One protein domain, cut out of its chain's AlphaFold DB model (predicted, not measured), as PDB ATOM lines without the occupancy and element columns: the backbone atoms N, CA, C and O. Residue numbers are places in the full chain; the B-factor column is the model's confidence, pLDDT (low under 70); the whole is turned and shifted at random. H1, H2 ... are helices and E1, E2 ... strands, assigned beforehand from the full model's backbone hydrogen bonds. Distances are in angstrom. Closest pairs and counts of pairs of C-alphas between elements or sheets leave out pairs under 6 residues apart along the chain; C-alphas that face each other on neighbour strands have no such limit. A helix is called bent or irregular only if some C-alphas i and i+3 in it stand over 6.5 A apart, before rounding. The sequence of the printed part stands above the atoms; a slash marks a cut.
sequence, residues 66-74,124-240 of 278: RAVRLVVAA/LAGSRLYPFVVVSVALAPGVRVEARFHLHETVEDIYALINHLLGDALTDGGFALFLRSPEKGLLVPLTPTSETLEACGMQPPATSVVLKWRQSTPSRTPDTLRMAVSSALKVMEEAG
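AT A GLANCE: This is residues 66 to 74 and 124 to 240 of the 278 residues of the protein "Hypothetical protein" of Rhizochromulina marina (UniProt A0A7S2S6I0). A strongly twisted six-stranded sheet forms one layer, and two helices cover one face of it while no named helix is on the other. H1 lies over E2, and H2 lies over the E1 and E3 end of the sheet, making a steep corner with H1 where it meets H1's residues 164 to 169. The printed part has 126 residues, with the order E1, E2, E3, H1, E4, E5, E6, H2; the sheet is mixed, in the order E1, E3, E2, E6, E4, E5, and the class is mixed, helices and strands. The whole is compact, with a radius of gyration of the C-alphas of 14.7 A and spans of 45 by 36 by 32 A.

HOW THE PARTS SIT: In the sheet, E2, residues 132 to 140, and E6, residues 206 to 213, are parallel neighbours at 31 degrees, with N 136 and O 207 2.8 A apart, within hydrogen-bond range. E3, residues 143 to 150, is antiparallel to E2 and forms a hairpin with it; N 137 and O 145 are 2.7 A apart. The edge strand E1, residues 68 to 72, is antiparallel to E3, with N 69 and O 146 at 2.7 A. E4, residues 175 to 180, is antiparallel to E6, with N 178 and O 210 at 2.8 A. The other edge strand, E5, residues 187 to 190, forms a hairpin with E4, with N 179 and O 188 at 2.8 A. H1, residues 155 to 169, is on the sheet at a height over the sheet of 8.3 A, over E2, and only just runs along the strands, at 29.9 degrees to E2 on the local plane. E3, H1 and E4 make a split strand-helix-strand unit, two strands running the same way with E2 and E6 between them, and its crossover is right-handed. H2, residues 222 to 238, is on the same face at a height over the sheet of 9.9 A, over E1 and E3. H2 touches H1 residues 164 to 169 alone, closest at the C-alphas of Leu 165 and Val 229, 5.3 A; they run opposite ways at a steep tilt of 69.8 degrees, only just short of about perpendicular. Every O i to N i+4 pair is within hydrogen-bond range in H2, and 9 of 11 are in H1.

IN THESE COORDINATES: E1 begins at C-alpha 68, (28.426, 45.276, 42.230). From first to last C-alpha, E2 measures 24.8 A, E6 23.1 A, E3 23.0 A and H1 20.7 A. H1 is irregular, with C-alphas 165 and 168 9.1 A apart. H2 measures 24.4 A and ends at C-alpha 238, (16.958, 48.924, 34.740).

THE WHOLE: The C-alphas of Leu 124 and Ser 219 are the two farthest apart, at 47.9 A. Residues 75 to 123 are not printed, and C-alphas 74 and 124 are 37.4 A apart across the cut. The link from E5 to E6, residues 191 to 205, is long. The mean pLDDT of the printed part is 71.7; 48 residues are under 70, among them 66 to 74, 124 to 130, 215 to 223 and 232 to 240.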
ATOM      1  N   ARG A  66      26.275  38.373  40.651       49.88
ATOM      2  CA  ARG A  66      27.264  39.458  40.544       49.88
ATOM      3  C   ARG A  66      26.732  40.729  41.207       49.88
ATOM      4  O   ARG A  66      26.302  41.661  40.535       49.88
ATOM      5  N   ALA A  67      26.822  40.798  42.534       52.62
ATOM      6  CA  ALA A  67      26.585  42.047  43.254       52.62
ATOM      7  C   ALA A  67      27.764  43.012  43.046       52.62
ATOM      8  O   ALA A  67      28.889  42.724  43.464       52.62
ATOM      9  N   VAL A  68      27.495  44.155  42.411       49.59
ATOM     10  CA  VAL A  68      28.426  45.276  42.230       49.59
ATOM     11  C   VAL A  68      27.980  46.437  43.116       49.59
ATOM     12  O   VAL A  68      26.823  46.849  43.093       49.59
ATOM     13  N   ARG A  69      28.905  46.972  43.911       61.12
ATOM     14  CA  ARG A  69      28.690  48.067  44.855       61.12
ATOM     15  C   ARG A  69      29.698  49.181  44.603       61.12
ATOM     16  O   ARG A  69      30.903  48.946  44.553       61.12
ATOM     17  N   LEU A  70      29.214  50.416  44.520       57.00
ATOM     18  CA  LEU A  70      30.059  51.607  44.521       57.00
ATOM     19  C   LEU A  70      30.296  52.071  45.964       57.00
ATOM     20  O   LEU A  70      29.350  52.325  46.708       57.00
ATOM     21  N   VAL A  71      31.562  52.206  46.355       54.59
ATOM     22  CA  VAL A  71      31.972  52.740  47.657       54.59
ATOM     23  C   VAL A  71      32.678  54.076  47.439       54.59
ATOM     24  O   VAL A  71      33.756  54.143  46.839       54.59
ATOM     25  N   VAL A  72      32.066  55.146  47.948       45.22
ATOM     26  CA  VAL A  72      32.628  56.500  47.934       45.22
ATOM     27  C   VAL A  72      33.090  56.849  49.344       45.22
ATOM     28  O   VAL A  72      32.275  57.002  50.250       45.22
ATOM     29  N   ALA A  73      34.403  56.947  49.541       40.09
ATOM     30  CA  ALA A  73      34.962  57.376  50.819       40.09
ATOM     31  C   ALA A  73      35.070  58.907  50.838       40.09
ATOM     32  O   ALA A  73      35.769  59.486  50.003       40.09
ATOM     33  N   ALA A  74      34.386  59.551  51.786       28.59
ATOM     34  CA  ALA A  74      34.624  60.949  52.122       28.59
ATOM     35  C   ALA A  74      35.998  61.057  52.801       28.59
ATOM     36  O   ALA A  74      36.284  60.339  53.759       28.59
ATOM     37  N   LEU A 124      38.240  23.434  58.739       60.94
ATOM     38  CA  LEU A 124      37.308  24.051  57.800       60.94
ATOM     39  C   LEU A 124      37.858  25.345  57.201       60.94
ATOM     40  O   LEU A 124      37.676  25.567  56.015       60.94
ATOM     41  N   ALA A 125      38.596  26.149  57.965       59.69
ATOM     42  CA  ALA A 125      39.295  27.334  57.470       59.69
ATOM     43  C   ALA A 125      40.355  26.987  56.410       59.69
ATOM     44  O   ALA A 125      40.652  27.815  55.555       59.69
ATOM     45  N   GLY A 126      40.907  25.767  56.453       54.06
ATOM     46  CA  GLY A 126      41.798  25.237  55.419       54.06
ATOM     47  C   GLY A 126      41.078  24.696  54.176       54.06
ATOM     48  O   GLY A 126      41.695  24.597  53.118       54.06
ATOM     49  N   SER A 127      39.787  24.360  54.270       54.34
ATOM     50  CA  SER A 127      38.954  24.050  53.102       54.34
ATOM     51  C   SER A 127      38.404  25.344  52.504       54.34
ATOM     52  O   SER A 127      38.016  26.254  53.227       54.34
ATOM     53  N   ARG A 128      38.399  25.460  51.176       56.97
ATOM     54  CA  ARG A 128      37.987  26.672  50.452       56.97
ATOM     55  C   ARG A 128      36.485  26.917  50.625       56.97
ATOM     56  O   ARG A 128      35.678  26.487  49.818       56.97
ATOM     57  N   LEU A 129      36.116  27.587  51.713       61.38
ATOM     58  CA  LEU A 129      34.728  27.833  52.132       61.38
ATOM     59  C   LEU A 129      33.994  28.879  51.281       61.38
ATOM     60  O   LEU A 129      32.807  29.118  51.496       61.38
ATOM     61  N   TYR A 130      34.694  29.530  50.355       64.19
ATOM     62  CA  TYR A 130      34.167  30.637  49.573       64.19
ATOM     63  C   TYR A 130      34.264  30.304  48.084       64.19
ATOM     64  O   TYR A 130      35.368  30.327  47.545       64.19
ATOM     65  N   PRO A 131      33.136  30.022  47.407       71.88
ATOM     66  CA  PRO A 131      33.119  29.850  45.953       71.88
ATOM     67  C   PRO A 131      33.263  31.184  45.200       71.88
ATOM     68  O   PRO A 131      33.363  31.200  43.973       71.88
ATOM     69  N   PHE A 132      33.261  32.303  45.933       78.69
ATOM     70  CA  PHE A 132      33.345  33.657  45.408       78.69
ATOM     71  C   PHE A 132      34.454  34.463  46.089       78.69
ATOM     72  O   PHE A 132      34.793  34.247  47.254       78.69
ATOM     73  N   VAL A 133      34.968  35.445  45.360       82.31
ATOM     74  CA  VAL A 133      35.894  36.469  45.834       82.31
ATOM     75  C   VAL A 133      35.279  37.843  45.587       82.31
ATOM     76  O   VAL A 133      34.723  38.117  44.525       82.31
ATOM     77  N   VAL A 134      35.347  38.721  46.585       82.75
ATOM     78  CA  VAL A 134      34.975  40.129  46.421       82.75
ATOM     79  C   VAL A 134      36.194  40.880  45.902       82.75
ATOM     80  O   VAL A 134      37.199  40.998  46.602       82.75
ATOM     81  N   VAL A 135      36.127  41.398  44.683       84.00
ATOM     82  CA  VAL A 135      37.196  42.194  44.081       84.00
ATOM     83  C   VAL A 135      36.864  43.669  44.250       84.00
ATOM     84  O   VAL A 135      35.851  44.152  43.752       84.00
ATOM     85  N   SER A 136      37.730  44.391  44.958       85.12
ATOM     86  CA  SER A 136      37.625  45.837  45.163       85.12
ATOM     87  C   SER A 136      38.598  46.572  44.245       85.12
ATOM     88  O   SER A 136      39.809  46.527  44.448       85.12
ATOM     89  N   VAL A 137      38.077  47.249  43.227       85.56
ATOM     90  CA  VAL A 137      38.834  48.004  42.229       85.56
ATOM     91  C   VAL A 137      38.863  49.478  42.618       85.56
ATOM     92  O   VAL A 137      37.843  50.167  42.602       85.56
ATOM     93  N   ALA A 138      40.041  49.988  42.967       83.62
ATOM     94  CA  ALA A 138      40.258  51.414  43.188       83.62
ATOM     95  C   ALA A 138      40.476  52.126  41.846       83.62
ATOM     96  O   ALA A 138      41.481  51.886  41.178       83.62
ATOM     97  N   LEU A 139      39.533  52.995  41.474       78.06
ATOM     98  CA  LEU A 139      39.530  53.738  40.205       78.06
ATOM     99  C   LEU A 139      40.238  55.091  40.340       78.06
ATOM    100  O   LEU A 139      41.022  55.490  39.483       78.06
ATOM    101  N   ALA A 140      39.938  55.792  41.434       71.50
ATOM    102  CA  ALA A 140      40.444  57.118  41.764       71.50
ATOM    103  C   ALA A 140      40.462  57.298  43.296       71.50
ATOM    104  O   ALA A 140      39.848  56.500  44.019       71.50
ATOM    105  N   PRO A 141      41.138  58.331  43.832       72.31
ATOM    106  CA  PRO A 141      41.087  58.641  45.257       72.31
ATOM    107  C   PRO A 141      39.634  58.787  45.730       72.31
ATOM    108  O   PRO A 141      38.864  59.574  45.187       72.31
ATOM    109  N   GLY A 142      39.241  57.982  46.718       68.94
ATOM    110  CA  GLY A 142      37.884  57.998  47.268       68.94
ATOM    111  C   GLY A 142      36.800  57.360  46.388       68.94
ATOM    112  O   GLY A 142      35.627  57.496  46.728       68.94
ATOM    113  N   VAL A 143      37.153  56.669  45.295       76.62
ATOM    114  CA  VAL A 143      36.207  55.934  44.432       76.62
ATOM    115  C   VAL A 143      36.654  54.485  44.280       76.62
ATOM    116  O   VAL A 143      37.711  54.203  43.704       76.62
ATOM    117  N   ARG A 144      35.842  53.555  44.791       81.62
ATOM    118  CA  ARG A 144      36.080  52.112  44.681       81.62
ATOM    119  C   ARG A 144      34.839  51.396  44.180       81.62
ATOM    120  O   ARG A 144      33.739  51.678  44.641       81.62
ATOM    121  N   VAL A 145      35.037  50.444  43.281       80.94
ATOM    122  CA  VAL A 145      33.997  49.513  42.841       80.94
ATOM    123  C   VAL A 145      34.293  48.159  43.449       80.94
ATOM    124  O   VAL A 145      35.386  47.633  43.284       80.94
ATOM    125  N   GLU A 146      33.334  47.600  44.163       85.06
ATOM    126  CA  GLU A 146      33.402  46.250  44.702       85.06
ATOM    127  C   GLU A 146      32.484  45.361  43.880       85.06
ATOM    128  O   GLU A 146      31.321  45.694  43.695       85.06
ATOM    129  N   ALA A 147      32.989  44.245  43.379       79.69
ATOM    130  CA  ALA A 147      32.201  43.292  42.615       79.69
ATOM    131  C   ALA A 147      32.504  41.870  43.081       79.69
ATOM    132  O   ALA A 147      33.641  41.539  43.424       79.69
ATOM    133  N   ARG A 148      31.469  41.034  43.134       83.06
ATOM    134  CA  ARG A 148      31.596  39.613  43.468       83.06
ATOM    135  C   ARG A 148      31.895  38.824  42.200       83.06
ATOM    136  O   ARG A 148      31.160  38.949  41.227       83.06
ATOM    137  N   PHE A 149      32.947  38.015  42.251       81.88
ATOM    138  CA  PHE A 149      33.353  37.123  41.171       81.88
ATOM    139  C   PHE A 149      33.441  35.683  41.671       81.88
ATOM    140  O   PHE A 149      33.780  35.439  42.831       81.88
ATOM    141  N   HIS A 150      33.162  34.719  40.802       82.19
ATOM    142  CA  HIS A 150      33.423  33.309  41.075       82.19
ATOM    143  C   HIS A 150      34.911  32.994  40.913       82.19
ATOM    144  O   HIS A 150      35.602  33.579  40.086       82.19
ATOM    145  N   LEU A 151      35.416  32.010  41.663       81.56
ATOM    146  CA  LEU A 151      36.822  31.586  41.552       81.56
ATOM    147  C   LEU A 151      37.201  31.059  40.157       81.56
ATOM    148  O   LEU A 151      38.371  31.115  39.784       81.56
ATOM    149  N   HIS A 152      36.217  30.561  39.403       80.81
ATOM    150  CA  HIS A 152      36.381  30.047  38.042       80.81
ATOM    151  C   HIS A 152      36.298  31.124  36.958       80.81
ATOM    152  O   HIS A 152      36.560  30.824  35.796       80.81
ATOM    153  N   GLU A 153      35.915  32.351  37.314       85.06
ATOM    154  CA  GLU A 153      35.944  33.465  36.369       85.06
ATOM    155  C   GLU A 153      37.387  33.850  36.061       85.06
ATOM    156  O   GLU A 153      38.329  33.451  36.753       85.06
ATOM    157  N   THR A 154      37.563  34.592  34.981       87.50
ATOM    158  CA  THR A 154      38.878  34.964  34.469       87.50
ATOM    159  C   THR A 154      39.186  36.424  34.759       87.50
ATOM    160  O   THR A 154      38.308  37.234  35.067       87.50
ATOM    161  N   VAL A 155      40.457  36.796  34.629       86.62
ATOM    162  CA  VAL A 155      40.853  38.207  34.724       86.62
ATOM    163  C   VAL A 155      40.203  39.030  33.602       86.62
ATOM    164  O   VAL A 155      39.879  40.198  33.814       86.62
ATOM    165  N   GLU A 156      39.936  38.425  32.441       86.38
ATOM    166  CA  GLU A 156      39.221  39.065  31.330       86.38
ATOM    167  C   GLU A 156      37.812  39.519  31.726       86.38
ATOM    168  O   GLU A 156      37.402  40.612  31.343       86.38
ATOM    169  N   ASP A 157      37.108  38.753  32.561       85.19
ATOM    170  CA  ASP A 157      35.781  39.126  33.064       85.19
ATOM    171  C   ASP A 157      35.829  40.392  33.932       85.19
ATOM    172  O   ASP A 157      34.928  41.234  33.869       85.19
ATOM    173  N   ILE A 158      36.905  40.567  34.707       84.75
ATOM    174  CA  ILE A 158      37.141  41.783  35.499       84.75
ATOM    175  C   ILE A 158      37.394  42.971  34.567       84.75
ATOM    176  O   ILE A 158      36.822  44.046  34.757       84.75
ATOM    177  N   TYR A 159      38.226  42.786  33.539       85.50
ATOM    178  CA  TYR A 159      38.479  43.816  32.529       85.50
ATOM    179  C   TYR A 159      37.206  44.194  31.768       85.50
ATOM    180  O   TYR A 159      36.948  45.380  31.576       85.50
ATOM    181  N   ALA A 160      36.392  43.212  31.377       85.00
ATOM    182  CA  ALA A 160      35.121  43.425  30.698       85.00
ATOM    183  C   ALA A 160      34.144  44.225  31.569       85.00
ATOM    184  O   ALA A 160      33.556  45.192  31.084       85.00
ATOM    185  N   LEU A 161      34.028  43.888  32.861       84.00
ATOM    186  CA  LEU A 161      33.199  44.645  33.801       84.00
ATOM    187  C   LEU A 161      33.662  46.102  33.905       84.00
ATOM    188  O   LEU A 161      32.850  47.018  33.822       84.00
ATOM    189  N   ILE A 162      34.963  46.334  34.071       83.75
ATOM    190  CA  ILE A 162      35.505  47.691  34.219       83.75
ATOM    191  C   ILE A 162      35.345  48.496  32.927       83.75
ATOM    192  O   ILE A 162      34.968  49.662  32.993       83.75
ATOM    193  N   ASN A 163      35.576  47.881  31.764       84.44
ATOM    194  CA  ASN A 163      35.325  48.508  30.465       84.44
ATOM    195  C   ASN A 163      33.854  48.900  30.312       84.44
ATOM    196  O   ASN A 163      33.563  49.990  29.835       84.44
ATOM    197  N   HIS A 164      32.929  48.050  30.760       81.00
ATOM    198  CA  HIS A 164      31.502  48.355  30.729       81.00
ATOM    199  C   HIS A 164      31.128  49.502  31.682       81.00
ATOM    200  O   HIS A 164      30.384  50.399  31.302       81.00
ATOM    201  N   LEU A 165      31.682  49.515  32.900       77.81
ATOM    202  CA  LEU A 165      31.412  50.554  33.904       77.81
ATOM    203  C   LEU A 165      32.016  51.915  33.551       77.81
ATOM    204  O   LEU A 165      31.455  52.952  33.900       77.81
ATOM    205  N   LEU A 166      33.187  51.915  32.918       76.88
ATOM    206  CA  LEU A 166      33.849  53.138  32.482       76.88
ATOM    207  C   LEU A 166      33.300  53.621  31.136       76.88
ATOM    208  O   LEU A 166      33.260  54.830  30.926       76.88
ATOM    209  N   GLY A 167      32.836  52.719  30.265       73.12
ATOM    210  CA  GLY A 167      32.245  53.045  28.966       73.12
ATOM    211  C   GLY A 167      33.081  54.069  28.193       73.12
ATOM    212  O   GLY A 167      34.307  53.971  28.129       73.12
ATOM    213  N   ASP A 168      32.422  55.120  27.709       64.81
ATOM    214  CA  ASP A 168      33.033  56.235  26.969       64.81
ATOM    215  C   ASP A 168      33.954  57.132  27.822       64.81
ATOM    216  O   ASP A 168      34.531  58.097  27.322       64.81
ATOM    217  N   ALA A 169      34.097  56.875  29.129       62.59
ATOM    218  CA  ALA A 169      35.107  57.547  29.948       62.59
ATOM    219  C   ALA A 169      36.535  57.063  29.630       62.59
ATOM    220  O   ALA A 169      37.496  57.723  30.030       62.59
ATOM    221  N   LEU A 170      36.679  55.954  28.894       66.25
ATOM    222  CA  LEU A 170      37.922  55.487  28.275       66.25
ATOM    223  C   LEU A 170      38.224  56.257  26.974       66.25
ATOM    224  O   LEU A 170      38.363  55.678  25.902       66.25
ATOM    225  N   THR A 171      38.346  57.579  27.037       53.31
ATOM    226  CA  THR A 171      38.895  58.337  25.905       53.31
ATOM    227  C   THR A 171      40.420  58.184  25.900       53.31
ATOM    228  O   THR A 171      41.119  58.780  26.718       53.31
ATOM    229  N   ASP A 172      40.905  57.311  25.014       54.09
ATOM    230  CA  ASP A 172      42.278  57.165  24.492       54.09
ATOM    231  C   ASP A 172      43.400  56.675  25.425       54.09
ATOM    232  O   ASP A 172      44.464  56.267  24.959       54.09
ATOM    233  N   GLY A 173      43.176  56.614  26.736       61.28
ATOM    234  CA  GLY A 173      44.142  56.078  27.695       61.28
ATOM    235  C   GLY A 173      43.761  54.681  28.172       61.28
ATOM    236  O   GLY A 173      42.974  54.546  29.105       61.28
ATOM    237  N   GLY A 174      44.338  53.624  27.594       76.06
ATOM    238  CA  GLY A 174      44.168  52.269  28.137       76.06
ATOM    239  C   GLY A 174      44.564  52.194  29.622       76.06
ATOM    240  O   GLY A 174      45.437  52.935  30.084       76.06
ATOM    241  N   PHE A 175      43.956  51.289  30.388       82.50
ATOM    242  CA  PHE A 175      44.323  51.055  31.788       82.50
ATOM    243  C   PHE A 175      45.040  49.718  31.983       82.50
ATOM    244  O   PHE A 175      45.044  48.829  31.131       82.50
ATOM    245  N   ALA A 176      45.690  49.580  33.129       86.38
ATOM    246  CA  ALA A 176      46.210  48.322  33.631       86.38
ATOM    247  C   ALA A 176      45.720  48.111  35.065       86.38
ATOM    248  O   ALA A 176      45.673  49.053  35.861       86.38
ATOM    249  N   LEU A 177      45.354  46.873  35.379       85.94
ATOM    250  CA  LEU A 177      44.964  46.468  36.719       85.94
ATOM    251  C   LEU A 177      46.184  45.927  37.456       85.94
ATOM    252  O   LEU A 177      47.035  45.255  36.878       85.94
ATOM    253  N   PHE A 178      46.269  46.231  38.743       86.25
ATOM    254  CA  PHE A 178      47.337  45.767  39.613       86.25
ATOM    255  C   PHE A 178      46.740  45.123  40.853       86.25
ATOM    256  O   PHE A 178      46.008  45.768  41.599       86.25
ATOM    257  N   LEU A 179      47.083  43.868  41.104       86.69
ATOM    258  CA  LEU A 179      46.719  43.175  42.327       86.69
ATOM    259  C   LEU A 179      47.555  43.718  43.489       86.69
ATOM    260  O   LEU A 179      48.785  43.726  43.424       86.69
ATOM    261  N   ARG A 180      46.900  44.151  44.566       80.12
ATOM    262  CA  ARG A 180      47.573  44.560  45.798       80.12
ATOM    263  C   ARG A 180      47.724  43.348  46.708       80.12
ATOM    264  O   ARG A 180      46.762  42.929  47.346       80.12
ATOM    265  N   SER A 181      48.939  42.809  46.801       70.94
ATOM    266  CA  SER A 181      49.226  41.730  47.751       70.94
ATOM    267  C   SER A 181      49.158  42.267  49.192       70.94
ATOM    268  O   SER A 181      49.906  43.199  49.515       70.94
ATOM    269  N   PRO A 182      48.305  41.707  50.074       59.50
ATOM    270  CA  PRO A 182      48.200  42.158  51.462       59.50
ATOM    271  C   PRO A 182      49.471  41.864  52.269       59.50
ATOM    272  O   PRO A 182      49.790  42.601  53.194       59.50
ATOM    273  N   GLU A 183      50.218  40.822  51.897       57.94
ATOM    274  CA  GLU A 183      51.405  40.373  52.634       57.94
ATOM    275  C   GLU A 183      52.664  41.170  52.292       57.94
ATOM    276  O   GLU A 183      53.541  41.336  53.134       57.94
ATOM    277  N   LYS A 184      52.776  41.649  51.047       56.78
ATOM    278  CA  LYS A 184      54.020  42.250  50.540       56.78
ATOM    279  C   LYS A 184      53.878  43.714  50.142       56.78
ATOM    280  O   LYS A 184      54.873  44.343  49.809       56.78
ATOM    281  N   GLY A 185      52.656  44.257  50.119       59.28
ATOM    282  CA  GLY A 185      52.387  45.614  49.626       59.28
ATOM    283  C   GLY A 185      52.754  45.825  48.150       59.28
ATOM    284  O   GLY A 185      52.673  46.944  47.650       59.28
ATOM    285  N   LEU A 186      53.151  44.756  47.454       63.78
ATOM    286  CA  LEU A 186      53.566  44.782  46.063       63.78
ATOM    287  C   LEU A 186      52.337  44.827  45.160       63.78
ATOM    288  O   LEU A 186      51.339  44.138  45.398       63.78
ATOM    289  N   LEU A 187      52.446  45.651  44.122       74.06
ATOM    290  CA  LEU A 187      51.487  45.735  43.033       74.06
ATOM    291  C   LEU A 187      51.935  44.779  41.930       74.06
ATOM    292  O   LEU A 187      52.927  45.042  41.253       74.06
ATOM    293  N   VAL A 188      51.213  43.676  41.765       79.25
ATOM    294  CA  VAL A 188      51.469  42.708  40.693       79.25
ATOM    295  C   VAL A 188      50.616  43.103  39.486       79.25
ATOM    296  O   VAL A 188      49.401  43.225  39.649       79.25
ATOM    297  N   PRO A 189      51.204  43.354  38.302       79.38
ATOM    298  CA  PRO A 189      50.422  43.672  37.115       79.38
ATOM    299  C   PRO A 189      49.552  42.471  36.741       79.38
ATOM    300  O   PRO A 189      50.051  41.357  36.602       79.38
ATOM    301  N   LEU A 190      48.256  42.709  36.576       81.06
ATOM    302  CA  LEU A 190      47.321  41.726  36.054       81.06
ATOM    303  C   LEU A 190      47.293  41.889  34.538       81.06
ATOM    304  O   LEU A 190      46.851  42.915  34.024       81.06
ATOM    305  N   THR A 191      47.807  40.902  33.818       81.00
ATOM    306  CA  THR A 191      47.567  40.797  32.380       81.00
ATOM    307  C   THR A 191      46.178  40.207  32.155       81.00
ATOM    308  O   THR A 191      45.754  39.359  32.942       81.00
ATOM    309  N   PRO A 192      45.445  40.644  31.117       76.56
ATOM    310  CA  PRO A 192      44.243  39.942  30.695       76.56
ATOM    311  C   PRO A 192      44.674  38.553  30.220       76.56
ATOM    312  O   PRO A 192      45.302  38.408  29.173       76.56
ATOM    313  N   THR A 193      44.414  37.562  31.060       79.19
ATOM    314  CA  THR A 193      44.733  36.161  30.818       79.19
ATOM    315  C   THR A 193      43.444  35.369  31.007       79.19
ATOM    316  O   THR A 193      42.656  35.675  31.906       79.19
ATOM    317  N   SER A 194      43.268  34.307  30.224       79.56
ATOM    318  CA  SER A 194      42.189  33.322  30.385       79.56
ATOM    319  C   SER A 194      42.349  32.429  31.627       79.56
ATOM    320  O   SER A 194      41.565  31.506  31.845       79.56
ATOM    321  N   GLU A 195      43.368  32.690  32.450       81.25
ATOM    322  CA  GLU A 195      43.568  32.035  33.734       81.25
ATOM    323  C   GLU A 195      42.464  32.423  34.723       81.25
ATOM    324  O   GLU A 195      42.018  33.572  34.799       81.25
ATOM    325  N   THR A 196      42.033  31.433  35.504       83.31
ATOM    326  CA  THR A 196      41.042  31.627  36.567       83.31
ATOM    327  C   THR A 196      41.576  32.562  37.652       83.31
ATOM    328  O   THR A 196      42.773  32.532  37.948       83.31
ATOM    329  N   LEU A 197      40.698  33.309  38.325       81.69
ATOM    330  CA  LEU A 197      41.081  34.209  39.423       81.69
ATOM    331  C   LEU A 197      41.885  33.500  40.520       81.69
ATOM    332  O   LEU A 197      42.797  34.089  41.105       81.69
ATOM    333  N   GLU A 198      41.583  32.224  40.765       81.25
ATOM    334  CA  GLU A 198      42.326  31.391  41.705       81.25
ATOM    335  C   GLU A 198      43.794  31.190  41.287       81.25
ATOM    336  O   GLU A 198      44.702  31.349  42.104       81.25
ATOM    337  N   ALA A 199      44.031  30.888  40.007       79.81
ATOM    338  CA  ALA A 199      45.371  30.703  39.445       79.81
ATOM    339  C   ALA A 199      46.184  32.006  39.477       79.81
ATOM    340  O   ALA A 199      47.378  31.987  39.770       79.81
ATOM    341  N   CYS A 200      45.516  33.148  39.301       77.69
ATOM    342  CA  CYS A 200      46.125  34.471  39.434       77.69
ATOM    343  C   CYS A 200      46.411  34.879  40.895       77.69
ATOM    344  O   CYS A 200      46.843  36.005  41.154       77.69
ATOM    345  N   GLY A 201      46.168  33.990  41.863       77.44
ATOM    346  CA  GLY A 201      46.446  34.225  43.276       77.44
ATOM    347  C   GLY A 201      45.454  35.166  43.957       77.44
ATOM    348  O   GLY A 201      45.765  35.693  45.029       77.44
ATOM    349  N   MET A 202      44.267  35.390  43.376       81.12
ATOM    350  CA  MET A 202      43.198  36.115  44.063       81.12
ATOM    351  C   MET A 202      42.580  35.204  45.114       81.12
ATOM    352  O   MET A 202      41.979  34.173  44.807       81.12
ATOM    353  N   GLN A 203      42.752  35.580  46.377       76.56
ATOM    354  CA  GLN A 203      42.295  34.774  47.496       76.56
ATOM    355  C   GLN A 203      40.977  35.324  48.056       76.56
ATOM    356  O   GLN A 203      40.838  36.537  48.257       76.56
ATOM    357  N   PRO A 204      39.999  34.449  48.341       75.38
ATOM    358  CA  PRO A 204      38.841  34.814  49.139       75.38
ATOM    359  C   PRO A 204      39.237  35.247  50.561       75.38
ATOM    360  O   PRO A 204      40.282  34.833  51.067       75.38
ATOM    361  N   PRO A 205      38.389  36.022  51.260       68.56
ATOM    362  CA  PRO A 205      37.058  36.467  50.836       68.56
ATOM    363  C   PRO A 205      37.074  37.764  50.019       68.56
ATOM    364  O   PRO A 205      36.119  38.036  49.297       68.56
ATOM    365  N   ALA A 206      38.139  38.560  50.125       73.62
ATOM    366  CA  ALA A 206      38.235  39.856  49.475       73.62
ATOM    367  C   ALA A 206      39.654  40.114  48.973       73.62
ATOM    368  O   ALA A 206      40.636  39.858  49.667       73.62
ATOM    369  N   THR A 207      39.741  40.672  47.775       80.75
ATOM    370  CA  THR A 207      40.983  41.034  47.106       80.75
ATOM    371  C   THR A 207      40.904  42.492  46.656       80.75
ATOM    372  O   THR A 207      39.859  42.966  46.206       80.75
ATOM    373  N   SER A 208      42.003  43.237  46.800       81.19
ATOM    374  CA  SER A 208      42.081  44.635  46.364       81.19
ATOM    375  C   SER A 208      42.918  44.769  45.103       81.19
ATOM    376  O   SER A 208      44.054  44.301  45.035       81.19
ATOM    377  N   VAL A 209      42.339  45.429  44.108       83.25
ATOM    378  CA  VAL A 209      42.923  45.706  42.803       83.25
ATOM    379  C   VAL A 209      42.971  47.218  42.613       83.25
ATOM    380  O   VAL A 209      42.049  47.951  42.966       83.25
ATOM    381  N   VAL A 210      44.074  47.711  42.072       83.12
ATOM    382  CA  VAL A 210      44.287  49.126  41.785       83.12
ATOM    383  C   VAL A 210      44.314  49.306  40.279       83.12
ATOM    384  O   VAL A 210      45.087  48.640  39.591       83.12
ATOM    385  N   LEU A 211      43.495  50.218  39.771       84.81
ATOM    386  CA  LEU A 211      43.539  50.621  38.376       84.81
ATOM    387  C   LEU A 211      44.571  51.739  38.203       84.81
ATOM    388  O   LEU A 211      44.583  52.713  38.958       84.81
ATOM    389  N   LYS A 212      45.446  51.608  37.202       81.56
ATOM    390  CA  LYS A 212      46.348  52.681  36.768       81.56
ATOM    391  C   LYS A 212      46.178  52.958  35.281       81.56
ATOM    392  O   LYS A 212      46.123  52.036  34.469       81.56
ATOM    393  N   TRP A 213      46.155  54.236  34.936       80.25
ATOM    394  CA  TRP A 213      46.050  54.723  33.564       80.25
ATOM    395  C   TRP A 213      47.421  54.708  32.880       80.25
ATOM    396  O   TRP A 213      48.420  55.047  33.516       80.25
ATOM    397  N   ARG A 214      47.495  54.278  31.611       71.19
ATOM    398  CA  ARG A 214      48.776  54.060  30.912       71.19
ATOM    399  C   ARG A 214      49.379  55.311  30.273       71.19
ATOM    400  O   ARG A 214      50.596  55.359  30.151       71.19
ATOM    401  N   GLN A 215      48.572  56.273  29.820       59.44
ATOM    402  CA  GLN A 215      49.079  57.371  28.974       59.44
ATOM    403  C   GLN A 215      48.637  58.773  29.400       59.44
ATOM    404  O   GLN A 215      49.314  59.745  29.085       59.44
ATOM    405  N   SER A 216      47.597  58.898  30.213       53.16
ATOM    406  CA  SER A 216      47.262  60.146  30.891       53.16
ATOM    407  C   SER A 216      46.338  59.822  32.056       53.16
ATOM    408  O   SER A 216      45.506  58.918  31.974       53.16
ATOM    409  N   THR A 217      46.503  60.525  33.179       55.72
ATOM    410  CA  THR A 217      45.432  60.617  34.178       55.72
ATOM    411  C   THR A 217      44.139  60.967  33.447       55.72
ATOM    412  O   THR A 217      44.197  61.821  32.557       55.72
ATOM    413  N   PRO A 218      42.998  60.344  33.783       55.34
ATOM    414  CA  PRO A 218      41.750  60.637  33.106       55.34
ATOM    415  C   PRO A 218      41.564  62.151  33.181       55.34
ATOM    416  O   PRO A 218      41.627  62.727  34.264       55.34
ATOM    417  N   SER A 219      41.338  62.805  32.041       49.56
ATOM    418  CA  SER A 219      41.022  64.246  31.968       49.56
ATOM    419  C   SER A 219      39.762  64.620  32.778       49.56
ATOM    420  O   SER A 219      39.345  65.774  32.822       49.56
ATOM    421  N   ARG A 220      39.121  63.619  33.379       58.22
ATOM    422  CA  ARG A 220      37.841  63.627  34.052       58.22
ATOM    423  C   ARG A 220      38.051  63.672  35.564       58.22
ATOM    424  O   ARG A 220      38.754  62.841  36.138       58.22
ATOM    425  N   THR A 221      37.424  64.657  36.204       65.06
ATOM    426  CA  THR A 221      37.411  64.821  37.663       65.06
ATOM    427  C   THR A 221      36.835  63.566  38.336       65.06
ATOM    428  O   THR A 221      35.997  62.882  37.739       65.06
ATOM    429  N   PRO A 222      37.230  63.236  39.580       67.44
ATOM    430  CA  PRO A 222      36.721  62.054  40.288       67.44
ATOM    431  C   PRO A 222      35.186  62.000  40.332       67.44
ATOM    432  O   PRO A 222      34.612  60.913  40.298       67.44
ATOM    433  N   ASP A 223      34.514  63.152  40.323       67.25
ATOM    434  CA  ASP A 223      33.054  63.235  40.296       67.25
ATOM    435  C   ASP A 223      32.451  62.786  38.964       67.25
ATOM    436  O   ASP A 223      31.441  62.091  38.956       67.25
ATOM    437  N   THR A 224      33.099  63.063  37.832       72.00
ATOM    438  CA  THR A 224      32.638  62.533  36.536       72.00
ATOM    439  C   THR A 224      32.801  61.016  36.428       72.00
ATOM    440  O   THR A 224      31.937  60.359  35.852       72.00
ATOM    441  N   LEU A 225      33.840  60.433  37.043       71.12
ATOM    442  CA  LEU A 225      33.975  58.974  37.152       71.12
ATOM    443  C   LEU A 225      32.904  58.376  38.070       71.12
ATOM    444  O   LEU A 225      32.313  57.354  37.735       71.12
ATOM    445  N   ARG A 226      32.604  59.029  39.201       72.06
ATOM    446  CA  ARG A 226      31.497  58.622  40.084       72.06
ATOM    447  C   ARG A 226      30.166  58.637  39.348       72.06
ATOM    448  O   ARG A 226      29.410  57.679  39.474       72.06
ATOM    449  N   MET A 227      29.896  59.695  38.585       73.44
ATOM    450  CA  MET A 227      28.666  59.825  37.810       73.44
ATOM    451  C   MET A 227      28.577  58.756  36.724       73.44
ATOM    452  O   MET A 227      27.542  58.107  36.649       73.44
ATOM    453  N   ALA A 228      29.655  58.503  35.973       69.88
ATOM    454  CA  ALA A 228      29.695  57.468  34.936       69.88
ATOM    455  C   ALA A 228      29.452  56.059  35.502       69.88
ATOM    456  O   ALA A 228      28.614  55.317  34.992       69.88
ATOM    457  N   VAL A 229      30.117  55.714  36.610       70.94
ATOM    458  CA  VAL A 229      29.921  54.414  37.267       70.94
ATOM    459  C   VAL A 229      28.517  54.311  37.858       70.94
ATOM    460  O   VAL A 229      27.868  53.281  37.720       70.94
ATOM    461  N   SER A 230      28.008  55.378  38.476       73.19
ATOM    462  CA  SER A 230      26.647  55.391  39.027       73.19
ATOM    463  C   SER A 230      25.586  55.281  37.931       73.19
ATOM    464  O   SER A 230      24.593  54.589  38.125       73.19
ATOM    465  N   SER A 231      25.782  55.930  36.779       72.50
ATOM    466  CA  SER A 231      24.878  55.804  35.634       72.50
ATOM    467  C   SER A 231      24.943  54.413  35.018       72.50
ATOM    468  O   SER A 231      23.896  53.841  34.746       72.50
ATOM    469  N   ALA A 232      26.139  53.837  34.858       67.44
ATOM    470  CA  ALA A 232      26.294  52.482  34.336       67.44
ATOM    471  C   ALA A 232      25.614  51.455  35.252       67.44
ATOM    472  O   ALA A 232      24.876  50.601  34.775       67.44
ATOM    473  N   LEU A 233      25.777  51.591  36.572       67.19
ATOM    474  CA  LEU A 233      25.101  50.727  37.543       67.19
ATOM    475  C   LEU A 233      23.573  50.850  37.477       67.19
ATOM    476  O   LEU A 233      22.899  49.828  37.537       67.19
ATOM    477  N   LYS A 234      23.028  52.061  37.298       68.44
ATOM    478  CA  LYS A 234      21.580  52.266  37.116       68.44
ATOM    479  C   LYS A 234      21.057  51.636  35.826       68.44
ATOM    480  O   LYS A 234      20.033  50.974  35.850       68.44
ATOM    481  N   VAL A 235      21.784  51.781  34.717       67.81
ATOM    482  CA  VAL A 235      21.419  51.144  33.439       67.81
ATOM    483  C   VAL A 235      21.437  49.616  33.564       67.81
ATOM    484  O   VAL A 235      20.561  48.941  33.031       67.81
ATOM    485  N   MET A 236      22.394  49.062  34.312       60.00
ATOM    486  CA  MET A 236      22.445  47.627  34.608       60.00
ATOM    487  C   MET A 236      21.315  47.159  35.541       60.00
ATOM    488  O   MET A 236      20.929  45.993  35.479       60.00
ATOM    489  N   GLU A 237      20.790  48.035  36.401       58.47
ATOM    490  CA  GLU A 237      19.641  47.767  37.278       58.47
ATOM    491  C   GLU A 237      18.310  47.804  36.505       58.47
ATOM    492  O   GLU A 237      17.450  46.950  36.713       58.47
ATOM    493  N   GLU A 238      18.161  48.747  35.568       57.28
ATOM    494  CA  GLU A 238      16.958  48.924  34.740       57.28
ATOM    495  C   GLU A 238      16.818  47.869  33.627       57.28
ATOM    496  O   GLU A 238      15.712  47.631  33.142       57.28
ATOM    497  N   ALA A 239      17.899  47.170  33.265       51.53
ATOM    498  CA  ALA A 239      17.907  46.064  32.299       51.53
ATOM    499  C   ALA A 239      17.303  44.744  32.850       51.53
ATOM    500  O   ALA A 239      17.808  43.649  32.585       51.53
ATOM    501  N   GLY A 240      16.220  44.839  33.631       41.91
ATOM    502  CA  GLY A 240      15.389  43.710  34.068       41.91
ATOM    503  C   GLY A 240      14.736  42.949  32.895       41.91
ATOM    504  O   GLY A 240      14.774  43.410  31.757       41.91
TER     505      GLY A 240